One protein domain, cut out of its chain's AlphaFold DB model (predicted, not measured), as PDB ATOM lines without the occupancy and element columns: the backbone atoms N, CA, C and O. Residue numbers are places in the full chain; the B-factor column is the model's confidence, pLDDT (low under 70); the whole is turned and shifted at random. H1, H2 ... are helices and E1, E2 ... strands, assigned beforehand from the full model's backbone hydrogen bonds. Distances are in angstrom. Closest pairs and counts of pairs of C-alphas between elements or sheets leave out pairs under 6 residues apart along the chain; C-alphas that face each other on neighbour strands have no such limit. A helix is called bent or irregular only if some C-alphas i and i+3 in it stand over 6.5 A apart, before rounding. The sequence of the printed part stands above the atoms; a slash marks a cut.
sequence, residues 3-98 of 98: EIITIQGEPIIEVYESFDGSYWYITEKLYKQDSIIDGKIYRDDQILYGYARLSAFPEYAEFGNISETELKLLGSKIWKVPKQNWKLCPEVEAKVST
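What this domain is: This is residues 3 to 98 of the 98 residues of an uncharacterized protein of Planctomycetes bacterium GWF2_41_51 (UniProt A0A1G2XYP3). A curled sheet of five strands, like part of a barrel, wraps round the short helix H1, its long strands E3 and E4 bending sharply. At the other end of the long axis, a small ladder of E1 and E7 has H2 beside it. The 96 printed residues hold two named helices and seven named strands, in the order E1 E2 E3 E4 E5 H1 E6 H2 E7, mostly strand. The sheet, E5 E4 E3 E2 E6, is antiparallel. The whole is compact, radius of gyration of the C-alphas 13.8 A, yet elongated, spanning 46 by 29 by 24 A.

Where its parts are: E1 is residues 3 to 7, from C-alpha 3 at (158.157, 150.126, 141.781). E2 is residues 14 to 18, E3 23 to 37, 20.5 A long, and E4 40 to 53, 26.1 A long. E5 is residues 62 to 67, H1 68 to 73, E6 78 to 80 and H2 83 to 88. E7, residues 92 to 96, ends at C-alpha 96 (157.287, 145.465, 140.383).

How they stand to each other: E2 to E5 form a meander, each strand the antiparallel neighbour of the one before. N 16 and O 24 of hairpin E2 and E3 are 2.9 A apart; N 25 and O 51 of E3 and E4, 2.8 A; N 48 and O 66 of E4 and E5, 2.8 A; N 17 and O 79 of E2 and E6, 3.0 A. E3 bends by 121 degrees at residue 33, E4 by 99 degrees at residue 43. The sheet curls round H1; the closest C-alphas of E4 and H1, Gln 46 and Glu 68, are 5.4 A apart. E1 and E7 are antiparallel, N 4 and O 95 being 2.8 A apart. H2 only grazes the larger sheet, with residues 83 to 86. Every O i to N i+4 pair is within hydrogen-bond range in H1; in irregular H2, with C-alphas 84 and 87 7.3 A apart, 0 of 2 are, and 2 of 3 O i to N i+3 pairs.

The domain as a whole: The C-alphas farthest apart, Gly 39 and Thr 98, are 48.9 A apart. The printed part has no cut, and no link is long. Residues 97 to 98 have pLDDT under 70.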
ATOM      1  N   GLU A   3     159.614 150.104 141.821       84.62
ATOM      2  CA  GLU A   3     158.157 150.126 141.781       84.62
ATOM      3  C   GLU A   3     157.734 151.132 140.705       84.62
ATOM      4  O   GLU A   3     158.095 152.312 140.766       84.62
ATOM      5  N   ILE A   4     157.028 150.651 139.685       91.75
ATOM      6  CA  ILE A   4     156.448 151.474 138.626       91.75
ATOM      7  C   ILE A   4     154.985 151.684 138.991       91.75
ATOM      8  O   ILE A   4     154.227 150.722 139.087       91.75
ATOM      9  N   ILE A   5     154.601 152.941 139.197       96.31
ATOM     10  CA  ILE A   5     153.204 153.300 139.421       96.31
ATOM     11  C   ILE A   5     152.542 153.506 138.063       96.31
ATOM     12  O   ILE A   5     153.050 154.260 137.226       96.31
ATOM     13  N   THR A   6     151.427 152.820 137.850       97.44
ATOM     14  CA  THR A   6     150.656 152.854 136.611       97.44
ATOM     15  C   THR A   6     149.221 153.302 136.862       97.44
ATOM     16  O   THR A   6     148.701 153.097 137.954       97.44
ATOM     17  N   ILE A   7     148.567 153.861 135.848       97.38
ATOM     18  CA  ILE A   7     147.124 154.135 135.820       97.38
ATOM     19  C   ILE A   7     146.539 153.384 134.627       97.38
ATOM     20  O   ILE A   7     147.044 153.521 133.516       97.38
ATOM     21  N   GLN A   8     145.543 152.521 134.855       95.50
ATOM     22  CA  GLN A   8     144.973 151.664 133.799       95.50
ATOM     23  C   GLN A   8     146.049 150.896 132.994       95.50
ATOM     24  O   GLN A   8     145.956 150.723 131.782       95.50
ATOM     25  N   GLY A   9     147.114 150.461 133.675       95.12
ATOM     26  CA  GLY A   9     148.242 149.748 133.076       95.12
ATOM     27  C   GLY A   9     149.363 150.613 132.484       95.12
ATOM     28  O   GLY A   9     150.451 150.063 132.289       95.12
ATOM     29  N   GLU A  10     149.155 151.920 132.301       96.88
ATOM     30  CA  GLU A  10     150.115 152.855 131.697       96.88
ATOM     31  C   GLU A  10     151.035 153.521 132.740       96.88
ATOM     32  O   GLU A  10     150.538 154.004 133.762       96.88
ATOM     33  N   PRO A  11     152.365 153.583 132.530       97.06
ATOM     34  CA  PRO A  11     153.296 154.226 133.460       97.06
ATOM     35  C   PRO A  11     153.044 155.724 133.633       97.06
ATOM     36  O   PRO A  11     152.990 156.483 132.669       97.06
ATOM     37  N   ILE A  12     152.976 156.166 134.887       98.06
ATOM     38  CA  ILE A  12     152.787 157.575 135.234       98.06
ATOM     39  C   ILE A  12     154.146 158.290 135.284       98.06
ATOM     40  O   ILE A  12     155.104 157.789 135.884       98.06
ATOM     41  N   ILE A  13     154.225 159.490 134.702       97.94
ATOM     42  CA  ILE A  13     155.410 160.365 134.735       97.94
ATOM     43  C   ILE A  13     155.206 161.629 135.577       97.94
ATOM     44  O   ILE A  13     156.177 162.139 136.137       97.94
ATOM     45  N   GLU A  14     153.972 162.125 135.708       98.12
ATOM     46  CA  GLU A  14     153.602 163.238 136.592       98.12
ATOM     47  C   GLU A  14     152.160 163.049 137.094       98.12
ATOM     48  O   GLU A  14     151.326 162.492 136.385       98.12
ATOM     49  N   VAL A  15     151.847 163.530 138.300       98.44
ATOM     50  CA  VAL A  15     150.474 163.548 138.835       98.44
ATOM     51  C   VAL A  15     150.156 164.948 139.321       98.44
ATOM     52  O   VAL A  15     150.955 165.535 140.058       98.44
ATOM     53  N   TYR A  16     148.991 165.456 138.939       98.44
ATOM     54  CA  TYR A  16     148.413 166.673 139.490       98.44
ATOM     55  C   TYR A  16     147.146 166.331 140.261       98.44
ATOM     56  O   TYR A  16     146.376 165.472 139.840       98.44
ATOM     57  N   GLU A  17     146.938 167.021 141.371       98.12
ATOM     58  CA  GLU A  17     145.786 166.865 142.256       98.12
ATOM     59  C   GLU A  17     145.209 168.241 142.577       98.12
ATOM     60  O   GLU A  17     145.945 169.226 142.638       98.12
ATOM     61  N   SER A  18     143.897 168.298 142.781       97.38
ATOM     62  CA  SER A  18     143.179 169.482 143.253       97.38
ATOM     63  C   SER A  18     142.551 169.254 144.628       97.38
ATOM     64  O   SER A  18     142.347 168.119 145.055       97.38
ATOM     65  N   PHE A  19     142.163 170.340 145.305       93.31
ATOM     66  CA  PHE A  19     141.491 170.265 146.612       93.31
ATOM     67  C   PHE A  19     140.159 169.511 146.597       93.31
ATOM     68  O   PHE A  19     139.755 168.990 147.633       93.31
ATOM     69  N   ASP A  20     139.468 169.469 145.456       94.31
ATOM     70  CA  ASP A  20     138.193 168.762 145.344       94.31
ATOM     71  C   ASP A  20     138.360 167.254 145.090       94.31
ATOM     72  O   ASP A  20     137.374 166.520 145.113       94.31
ATOM     73  N   GLY A  21     139.593 166.771 144.897       95.44
ATOM     74  CA  GLY A  21     139.885 165.368 144.603       95.44
ATOM     75  C   GLY A  21     139.850 165.018 143.113       95.44
ATOM     76  O   GLY A  21     139.707 163.841 142.768       95.44
ATOM     77  N   SER A  22     139.939 166.010 142.221       97.62
ATOM     78  CA  SER A  22     140.241 165.778 140.802       97.62
ATOM     79  C   SER A  22     141.732 165.504 140.602       97.62
ATOM     80  O   SER A  22     142.566 166.162 141.233       97.62
ATOM     81  N   TYR A  23     142.050 164.568 139.708       98.25
ATOM     82  CA  TYR A  23     143.408 164.122 139.399       98.25
ATOM     83  C   TYR A  23     143.686 164.143 137.894       98.25
ATOM     84  O   TYR A  23     142.821 163.801 137.086       98.25
ATOM     85  N   TRP A  24     144.926 164.471 137.536       98.50
ATOM     86  CA  TRP A  24     145.473 164.321 136.188       98.50
ATOM     87  C   TRP A  24     146.750 163.490 136.267       98.50
ATOM     88  O   TRP A  24     147.763 163.940 136.811       98.50
ATOM     89  N   TYR A  25     146.702 162.277 135.728       98.44
ATOM     90  CA  TYR A  25     147.819 161.341 135.681       98.44
ATOM     91  C   TYR A  25     148.470 161.402 134.306       98.44
ATOM     92  O   TYR A  25     147.948 160.857 133.338       98.44
ATOM     93  N   ILE A  26     149.609 162.073 134.209       98.62
ATOM     94  CA  ILE A  26     150.328 162.239 132.949       98.62
ATOM     95  C   ILE A  26     151.154 160.989 132.681       98.62
ATOM     96  O   ILE A  26     151.932 160.575 133.543       98.62
ATOM     97  N   THR A  27     151.022 160.425 131.485       98.44
ATOM     98  CA  THR A  27     151.771 159.242 131.035       98.44
ATOM     99  C   THR A  27     152.788 159.591 129.950       98.44
ATOM    100  O   THR A  27     153.841 158.961 129.873       98.44
ATOM    101  N   GLU A  28     152.549 160.654 129.176       98.50
ATOM    102  CA  GLU A  28     153.439 161.064 128.089       98.50
ATOM    103  C   GLU A  28     153.505 162.591 127.919       98.50
ATOM    104  O   GLU A  28     152.535 163.316 128.153       98.50
ATOM    105  N   LYS A  29     154.666 163.086 127.474       98.44
ATOM    106  CA  LYS A  29     154.818 164.437 126.918       98.44
ATOM    107  C   LYS A  29     154.810 164.307 125.404       98.44
ATOM    108  O   LYS A  29     155.730 163.713 124.850       98.44
ATOM    109  N   LEU A  30     153.780 164.848 124.766       98.12
ATOM    110  CA  LEU A  30     153.624 164.788 123.321       98.12
ATOM    111  C   LEU A  30     154.434 165.925 122.670       98.12
ATOM    112  O   LEU A  30     155.603 166.162 122.976       98.12
ATOM    113  N   TYR A  31     153.802 166.670 121.775       98.12
ATOM    114  CA  TYR A  31     154.374 167.787 121.041       98.12
ATOM    115  C   TYR A  31     154.061 169.128 121.714       98.12
ATOM    116  O   TYR A  31     153.338 169.210 122.709       98.12
ATOM    117  N   LYS A  32     154.618 170.195 121.139       98.44
ATOM    118  CA  LYS A  32     154.291 171.569 121.502       98.44
ATOM    119  C   LYS A  32     153.462 172.241 120.415       98.44
ATOM    120  O   LYS A  32     153.666 171.964 119.232       98.44
ATOM    121  N   GLN A  33     152.558 173.124 120.813       97.75
ATOM    122  CA  GLN A  33     151.762 173.947 119.902       97.75
ATOM    123  C   GLN A  33     151.425 175.299 120.540       97.75
ATOM    124  O   GLN A  33     151.595 175.489 121.738       97.75
ATOM    125  N   ASP A  34     150.907 176.234 119.749       98.31
ATOM    126  CA  ASP A  34     150.243 177.409 120.309       98.31
ATOM    127  C   ASP A  34     148.831 177.008 120.769       98.31
ATOM    128  O   ASP A  34     148.083 176.363 120.029       98.31
ATOM    129  N   SER A  35     148.456 177.405 121.983       97.50
ATOM    130  CA  SER A  35     147.136 177.145 122.568       97.50
ATOM    131  C   SER A  35     146.362 178.449 122.725       97.50
ATOM    132  O   SER A  35     146.917 179.467 123.144       97.50
ATOM    133  N   ILE A  36     145.070 178.434 122.395       97.38
ATOM    134  CA  ILE A  36     144.164 179.563 122.630       97.38
ATOM    135  C   ILE A  36     143.300 179.215 123.836       97.38
ATOM    136  O   ILE A  36     142.460 178.326 123.749       97.38
ATOM    137  N   ILE A  37     143.498 179.929 124.941       96.44
ATOM    138  CA  ILE A  37     142.764 179.727 126.196       96.44
ATOM    139  C   ILE A  37     142.168 181.077 126.589       96.44
ATOM    140  O   ILE A  37     142.890 182.077 126.647       96.44
ATOM    141  N   ASP A  38     140.850 181.126 126.786       94.75
ATOM    142  CA  ASP A  38     140.088 182.356 127.066       94.75
ATOM    143  C   ASP A  38     140.392 183.508 126.087       94.75
ATOM    144  O   ASP A  38     140.539 184.672 126.460       94.75
ATOM    145  N   GLY A  39     140.547 183.175 124.800       96.25
ATOM    146  CA  GLY A  39     140.851 184.141 123.738       96.25
ATOM    147  C   GLY A  39     142.292 184.668 123.729       96.25
ATOM    148  O   GLY A  39     142.633 185.487 122.875       96.25
ATOM    149  N   LYS A  40     143.160 184.198 124.633       97.94
ATOM    150  CA  LYS A  40     144.584 184.546 124.676       97.94
ATOM    151  C   LYS A  40     145.438 183.424 124.091       97.94
ATOM    152  O   LYS A  40     145.242 182.256 124.407       97.94
ATOM    153  N   ILE A  41     146.420 183.799 123.270       98.12
ATOM    154  CA  ILE A  41     147.403 182.868 122.707       98.12
ATOM    155  C   ILE A  41     148.528 182.641 123.719       98.12
ATOM    156  O   ILE A  41     149.197 183.589 124.146       98.12
ATOM    157  N   TYR A  42     148.762 181.378 124.048       98.06
ATOM    158  CA  TYR A  42     149.910 180.887 124.795       98.06
ATOM    159  C   TYR A  42     150.801 180.117 123.829       98.06
ATOM    160  O   TYR A  42     150.398 179.093 123.283       98.06
ATOM    161  N   ARG A  43     151.988 180.666 123.564       98.00
ATOM    162  CA  ARG A  43     152.932 180.077 122.614       98.00
ATOM    163  C   ARG A  43     153.713 178.938 123.241       98.00
ATOM    164  O   ARG A  43     154.054 179.030 124.420       98.00
ATOM    165  N   ASP A  44     154.079 177.962 122.414       97.38
ATOM    166  CA  ASP A  44     154.945 176.838 122.805       97.38
ATOM    167  C   ASP A  44     154.397 176.037 124.009       97.38
ATOM    168  O   ASP A  44     155.147 175.586 124.878       97.38
ATOM    169  N   ASP A  45     153.073 175.884 124.077       98.38
ATOM    170  CA  ASP A  45     152.395 175.082 125.088       98.38
ATOM    171  C   ASP A  45     152.730 173.600 124.907       98.38
ATOM    172  O   ASP A  45     152.656 173.060 123.801       98.38
ATOM    173  N   GLN A  46     153.092 172.935 126.002       98.56
ATOM    174  CA  GLN A  46     153.354 171.505 126.005       98.56
ATOM    175  C   GLN A  46     152.028 170.753 126.089       98.56
ATOM    176  O   GLN A  46     151.314 170.851 127.088       98.56
ATOM    177  N   ILE A  47     151.747 169.932 125.081       98.50
ATOM    178  CA  ILE A  47     150.629 168.995 125.127       98.50
ATOM    179  C   ILE A  47     151.094 167.717 125.810       98.50
ATOM    180  O   ILE A  47     152.144 167.148 125.492       98.50
ATOM    181  N   LEU A  48     150.319 167.293 126.791       98.56
ATOM    182  CA  LEU A  48     150.514 166.082 127.570       98.56
ATOM    183  C   LEU A  48     149.458 165.058 127.159       98.56
ATOM    184  O   LEU A  48     148.385 165.437 126.695       98.56
ATOM    185  N   TYR A  49     149.743 163.780 127.373       98.62
ATOM    186  CA  TYR A  49     148.736 162.723 127.341       98.62
ATOM    187  C   TYR A  49     148.622 162.096 128.724       98.62
ATOM    188  O   TYR A  49     149.630 161.920 129.421       98.62
ATOM    189  N   GLY A  50     147.404 161.778 129.140       98.44
ATOM    190  CA  GLY A  50     147.182 161.215 130.460       98.44
ATOM    191  C   GLY A  50     145.730 160.892 130.756       98.44
ATOM    192  O   GLY A  50     144.856 161.130 129.931       98.44
ATOM    193  N   TYR A  51     145.501 160.356 131.950       98.44
ATOM    194  CA  TYR A  51     144.183 160.024 132.479       98.44
ATOM    195  C   TYR A  51     143.676 161.160 133.369       98.44
ATOM    196  O   TYR A  51     144.344 161.530 134.340       98.44
ATOM    197  N   ALA A  52     142.515 161.724 133.051       97.81
ATOM    198  CA  ALA A  52     141.876 162.768 133.840       97.81
ATOM    199  C   ALA A  52     140.665 162.197 134.575       97.81
ATOM    200  O   ALA A  52     139.788 161.591 133.966       97.81
ATOM    201  N   ARG A  53     140.600 162.424 135.886       97.50
ATOM    202  CA  ARG A  53     139.495 161.999 136.746       97.50
ATOM    203  C   ARG A  53     138.989 163.200 137.524       97.50
ATOM    204  O   ARG A  53     139.671 163.672 138.433       97.50
ATOM    205  N   LEU A  54     137.794 163.675 137.199       95.75
ATOM    206  CA  LEU A  54     137.178 164.796 137.903       95.75
ATOM    207  C   LEU A  54     136.372 164.298 139.102       95.75
ATOM    208  O   LEU A  54     135.603 163.347 138.986       95.75
ATOM    209  N   SER A  55     136.524 164.952 140.250       95.06
ATOM    210  CA  SER A  55     135.839 164.568 141.492       95.06
ATOM    211  C   SER A  55     134.316 164.597 141.380       95.06
ATOM    212  O   SER A  55     133.644 163.735 141.943       95.06
ATOM    213  N   ALA A  56     133.778 165.567 140.638       94.06
ATOM    214  CA  ALA A  56     132.344 165.738 140.438       94.06
ATOM    215  C   ALA A  56     131.722 164.682 139.506       94.06
ATOM    216  O   ALA A  56     130.522 164.442 139.604       94.06
ATOM    217  N   PHE A  57     132.523 164.072 138.623       94.00
ATOM    218  CA  PHE A  57     132.063 163.107 137.620       94.00
ATOM    219  C   PHE A  57     133.112 162.008 137.353       94.00
ATOM    220  O   PHE A  57     133.676 161.932 136.255       94.00
ATOM    221  N   PRO A  58     133.437 161.173 138.353       92.62
ATOM    222  CA  PRO A  58     134.485 160.161 138.228       92.62
ATOM    223  C   PRO A  58     134.175 159.088 137.172       92.62
ATOM    224  O   PRO A  58     135.095 158.476 136.642       92.62
ATOM    225  N   GLU A  59     132.907 158.866 136.831       94.44
ATOM    226  CA  GLU A  59     132.474 157.915 135.802       94.44
ATOM    227  C   GLU A  59     132.866 158.314 134.371       94.44
ATOM    228  O   GLU A  59     132.882 157.457 133.489       94.44
ATOM    229  N   TYR A  60     133.198 159.588 134.141       95.50
ATOM    230  CA  TYR A  60     133.696 160.091 132.855       95.50
ATOM    231  C   TYR A  60     135.219 160.209 132.824       95.50
ATOM    232  O   TYR A  60     135.768 160.900 131.971       95.50
ATOM    233  N   ALA A  61     135.912 159.568 133.766       97.06
ATOM    234  CA  ALA A  61     137.359 159.591 133.785       97.06
ATOM    235  C   ALA A  61     137.931 158.869 132.555       97.06
ATOM    236  O   ALA A  61     137.611 157.709 132.278       97.06
ATOM    237  N   GLU A  62     138.778 159.567 131.805       97.44
ATOM    238  CA  GLU A  62     139.221 159.139 130.481       97.44
ATOM    239  C   GLU A  62     140.670 159.529 130.198       97.44
ATOM    240  O   GLU A  62     141.248 160.406 130.846       97.44
ATOM    241  N   PHE A  63     141.258 158.863 129.204       98.44
ATOM    242  CA  PHE A  63     142.527 159.291 128.637       98.44
ATOM    243  C   PHE A  63     142.314 160.366 127.577       98.44
ATOM    244  O   PHE A  63     141.431 160.244 126.729       98.44
ATOM    245  N   GLY A  64     143.175 161.376 127.572       98.00
ATOM    246  CA  GLY A  64     143.116 162.435 126.581       98.00
ATOM    247  C   GLY A  64     144.330 163.350 126.587       98.00
ATOM    248  O   GLY A  64     145.261 163.208 127.386       98.00
ATOM    249  N   ASN A  65     144.296 164.310 125.664       98.25
ATOM    250  CA  ASN A  65     145.286 165.374 125.597       98.25
ATOM    251  C   ASN A  65     144.990 166.427 126.666       98.25
ATOM    252  O   ASN A  65     143.848 166.853 126.827       98.25
ATOM    253  N   ILE A  66     146.030 166.877 127.359       98.12
ATOM    254  CA  ILE A  66     145.946 167.873 128.427       98.12
ATOM    255  C   ILE A  66     146.938 168.994 128.110       98.12
ATOM    256  O   ILE A  66     148.121 168.731 127.878       98.12
ATOM    257  N   SER A  67     146.480 170.245 128.116       97.94
ATOM    258  CA  SER A  67     147.370 171.404 128.013       97.94
ATOM    259  C   SER A  67     148.126 171.604 129.329       97.94
ATOM    260  O   SER A  67     147.525 171.783 130.392       97.94
ATOM    261  N   GLU A  68     149.461 171.629 129.277       98.00
ATOM    262  CA  GLU A  68     150.259 171.994 130.452       98.00
ATOM    263  C   GLU A  68     149.983 173.450 130.872       98.00
ATOM    264  O   GLU A  68     150.026 173.781 132.060       98.00
ATOM    265  N   THR A  69     149.675 174.334 129.919       98.06
ATOM    266  CA  THR A  69     149.281 175.716 130.212       98.06
ATOM    267  C   THR A  69     147.962 175.792 130.974       98.06
ATOM    268  O   THR A  69     147.908 176.529 131.958       98.06
ATOM    269  N   GLU A  70     146.929 175.026 130.611       97.00
ATOM    270  CA  GLU A  70     145.675 174.982 131.384       97.00
ATOM    271  C   GLU A  70     145.928 174.546 132.832       97.00
ATOM    272  O   GLU A  70     145.482 175.219 133.764       97.00
ATOM    273  N   LEU A  71     146.742 173.504 133.037       96.75
ATOM    274  CA  LEU A  71     147.154 173.075 134.378       96.75
ATOM    275  C   LEU A  71     147.867 174.203 135.144       96.75
ATOM    276  O   LEU A  71     147.555 174.467 136.304       96.75
ATOM    277  N   LYS A  72     148.798 174.923 134.506       96.00
ATOM    278  CA  LYS A  72     149.497 176.060 135.137       96.00
ATOM    279  C   LYS A  72     148.550 177.210 135.486       96.00
ATOM    280  O   LYS A  72     148.726 177.839 136.530       96.00
ATOM    281  N   LEU A  73     147.561 177.494 134.638       96.81
ATOM    282  CA  LEU A  73     146.585 178.568 134.848       96.81
ATOM    283  C   LEU A  73     145.619 178.275 136.002       96.81
ATOM    284  O   LEU A  73     145.126 179.215 136.628       96.81
ATOM    285  N   LEU A  74     145.406 177.002 136.355       95.12
ATOM    286  CA  LEU A  74     144.687 176.632 137.579       95.12
ATOM    287  C   LEU A  74     145.416 177.100 138.853       95.12
ATOM    288  O   LEU A  74     144.779 177.270 139.898       95.12
ATOM    289  N   GLY A  75     146.722 177.379 138.772       93.94
ATOM    290  CA  GLY A  75     147.498 177.995 139.843       93.94
ATOM    291  C   GLY A  75     147.421 177.196 141.142       93.94
ATOM    292  O   GLY A  75     147.613 175.987 141.146       93.94
ATOM    293  N   SER A  76     147.100 177.861 142.254       94.06
ATOM    294  CA  SER A  76     147.017 177.229 143.580       94.06
ATOM    295  C   SER A  76     145.834 176.270 143.763       94.06
ATOM    296  O   SER A  76     145.660 175.735 144.857       94.06
ATOM    297  N   LYS A  77     144.982 176.081 142.745       96.06
ATOM    298  CA  LYS A  77     143.875 175.113 142.792       96.06
ATOM    299  C   LYS A  77     144.350 173.679 142.582       96.06
ATOM    300  O   LYS A  77     143.643 172.763 142.996       96.06
ATOM    301  N   ILE A  78     145.517 173.502 141.962       97.62
ATOM    302  CA  ILE A  78     146.147 172.200 141.761       97.62
ATOM    303  C   ILE A  78     147.601 172.215 142.235       97.62
ATOM    304  O   ILE A  78     148.238 173.265 142.311       97.62
ATOM    305  N   TRP A  79     148.160 171.043 142.507       97.81
ATOM    306  CA  TRP A  79     149.584 170.872 142.787       97.81
ATOM    307  C   TRP A  79     150.115 169.596 142.146       97.81
ATOM    308  O   TRP A  79     149.386 168.624 141.961       97.81
ATOM    309  N   LYS A  80     151.419 169.583 141.841       97.88
ATOM    310  CA  LYS A  80     152.113 168.338 141.498       97.88
ATOM    311  C   LYS A  80     152.227 167.479 142.753       97.88
ATOM    312  O   LYS A  80     152.803 167.916 143.751       97.88
ATOM    313  N   VAL A  81     151.718 166.255 142.699       98.06
ATOM    314  CA  VAL A  81     151.809 165.306 143.811       98.06
ATOM    315  C   VAL A  81     153.251 164.796 143.919       98.06
ATOM    316  O   VAL A  81     153.810 164.318 142.922       98.06
ATOM    317  N   PRO A  82     153.884 164.855 145.107       97.56
ATOM    318  CA  PRO A  82     155.212 164.289 145.316       97.56
ATOM    319  C   PRO A  82     155.253 162.802 144.954       97.56
ATOM    320  O   PRO A  82     154.363 162.046 145.341       97.56
ATOM    321  N   LYS A  83     156.318 162.354 144.277       95.56
ATOM    322  CA  LYS A  83     156.428 160.975 143.762       95.56
ATOM    323  C   LYS A  83     156.214 159.891 144.823       95.56
ATOM    324  O   LYS A  83     155.575 158.882 144.551       95.56
ATOM    325  N   GLN A  84     156.687 160.119 146.050       94.62
ATOM    326  CA  GLN A  84     156.482 159.198 147.179       94.62
ATOM    327  C   GLN A  84     155.005 158.962 147.548       94.62
ATOM    328  O   GLN A  84     154.686 157.949 148.169       94.62
ATOM    329  N   ASN A  85     154.117 159.873 147.146       96.56
ATOM    330  CA  ASN A  85     152.689 159.833 147.439       96.56
ATOM    331  C   ASN A  85     151.861 159.297 146.263       96.56
ATOM    332  O   ASN A  85     150.660 159.121 146.423       96.56
ATOM    333  N   TRP A  86     152.461 159.003 145.101       96.62
ATOM    334  CA  TRP A  86     151.699 158.562 143.925       96.62
ATOM    335  C   TRP A  86     150.875 157.308 144.196       96.62
ATOM    336  O   TRP A  86     149.717 157.273 143.820       96.62
ATOM    337  N   LYS A  87     151.415 156.336 144.940       95.31
ATOM    338  CA  LYS A  87     150.706 155.104 145.342       95.31
ATOM    339  C   LYS A  87     149.468 155.318 146.225       95.31
ATOM    340  O   LYS A  87     148.741 154.371 146.487       95.31
ATOM    341  N   LEU A  88     149.298 156.525 146.769       94.69
ATOM    342  CA  LEU A  88     148.139 156.904 147.579       94.69
ATOM    343  C   LEU A  88     147.043 157.561 146.729       94.69
ATOM    344  O   LEU A  88     145.955 157.807 147.241       94.69
ATOM    345  N   CYS A  89     147.331 157.873 145.461       96.50
ATOM    346  CA  CYS A  89     146.355 158.459 144.552       96.50
ATOM    347  C   CYS A  89     145.321 157.399 144.123       96.50
ATOM    348  O   CYS A  89     145.656 156.216 144.045       96.50
ATOM    349  N   PRO A  90     144.067 157.787 143.839       95.19
ATOM    350  CA  PRO A  90     143.030 156.852 143.410       95.19
ATOM    351  C   PRO A  90     143.398 156.069 142.146       95.19
ATOM    352  O   PRO A  90     143.976 156.626 141.220       95.19
ATOM    353  N   GLU A  91     142.978 154.804 142.080       94.38
ATOM    354  CA  GLU A  91     143.003 153.969 140.859       94.38
ATOM    355  C   GLU A  91     144.397 153.632 140.305       94.38
ATOM    356  O   GLU A  91     144.513 152.957 139.283       94.38
ATOM    357  N   VAL A  92     145.465 154.042 140.992       95.94
ATOM    358  CA  VAL A  92     146.826 153.667 140.615       95.94
ATOM    359  C   VAL A  92     147.145 152.233 141.034       95.94
ATOM    360  O   VAL A  92     146.692 151.729 142.063       95.94
ATOM    361  N   GLU A  93     148.016 151.601 140.265       94.75
ATOM    362  CA  GLU A  93     148.522 150.257 140.511       94.75
ATOM    363  C   GLU A  93     150.044 150.298 140.637       94.75
ATOM    364  O   GLU A  93     150.721 151.039 139.925       94.75
ATOM    365  N   ALA A  94     150.598 149.479 141.526       90.00
ATOM    366  CA  ALA A  94     152.036 149.294 141.642       90.00
ATOM    367  C   ALA A  94     152.461 148.017 140.913       90.00
ATOM    368  O   ALA A  94     152.028 146.915 141.260       90.00
ATOM    369  N   LYS A  95     153.350 148.153 139.929       85.25
ATOM    370  CA  LYS A  95     154.005 147.027 139.258       85.25
ATOM    371  C   LYS A  95     155.460 146.946 139.694       85.25
ATOM    372  O   LYS A  95     156.199 147.929 139.662       85.25
ATOM    373  N   VAL A  96     155.883 145.752 140.090       74.50
ATOM    374  CA  VAL A  96     157.287 145.465 140.383       74.50
ATOM    375  C   VAL A  96     157.968 145.092 139.070       74.50
ATOM    376  O   VAL A  96     157.569 144.120 138.433       74.50
ATOM    377  N   SER A  97     158.976 145.858 138.645       63.12
ATOM    378  CA  SER A  97     159.809 145.461 137.505       63.12
ATOM    379  C   SER A  97     160.725 144.305 137.933       63.12
ATOM    380  O   SER A  97     161.579 144.510 138.809       63.12
ATOM    381  N   THR A  98     160.521 143.117 137.358       58.56
ATOM    382  CA  THR A  98     161.384 141.932 137.529       58.56
ATOM    383  C   THR A  98     162.746 142.137 136.881       58.56
ATOM    384  O   THR A  98     162.781 142.697 135.763       58.56
TER     385      THR A  98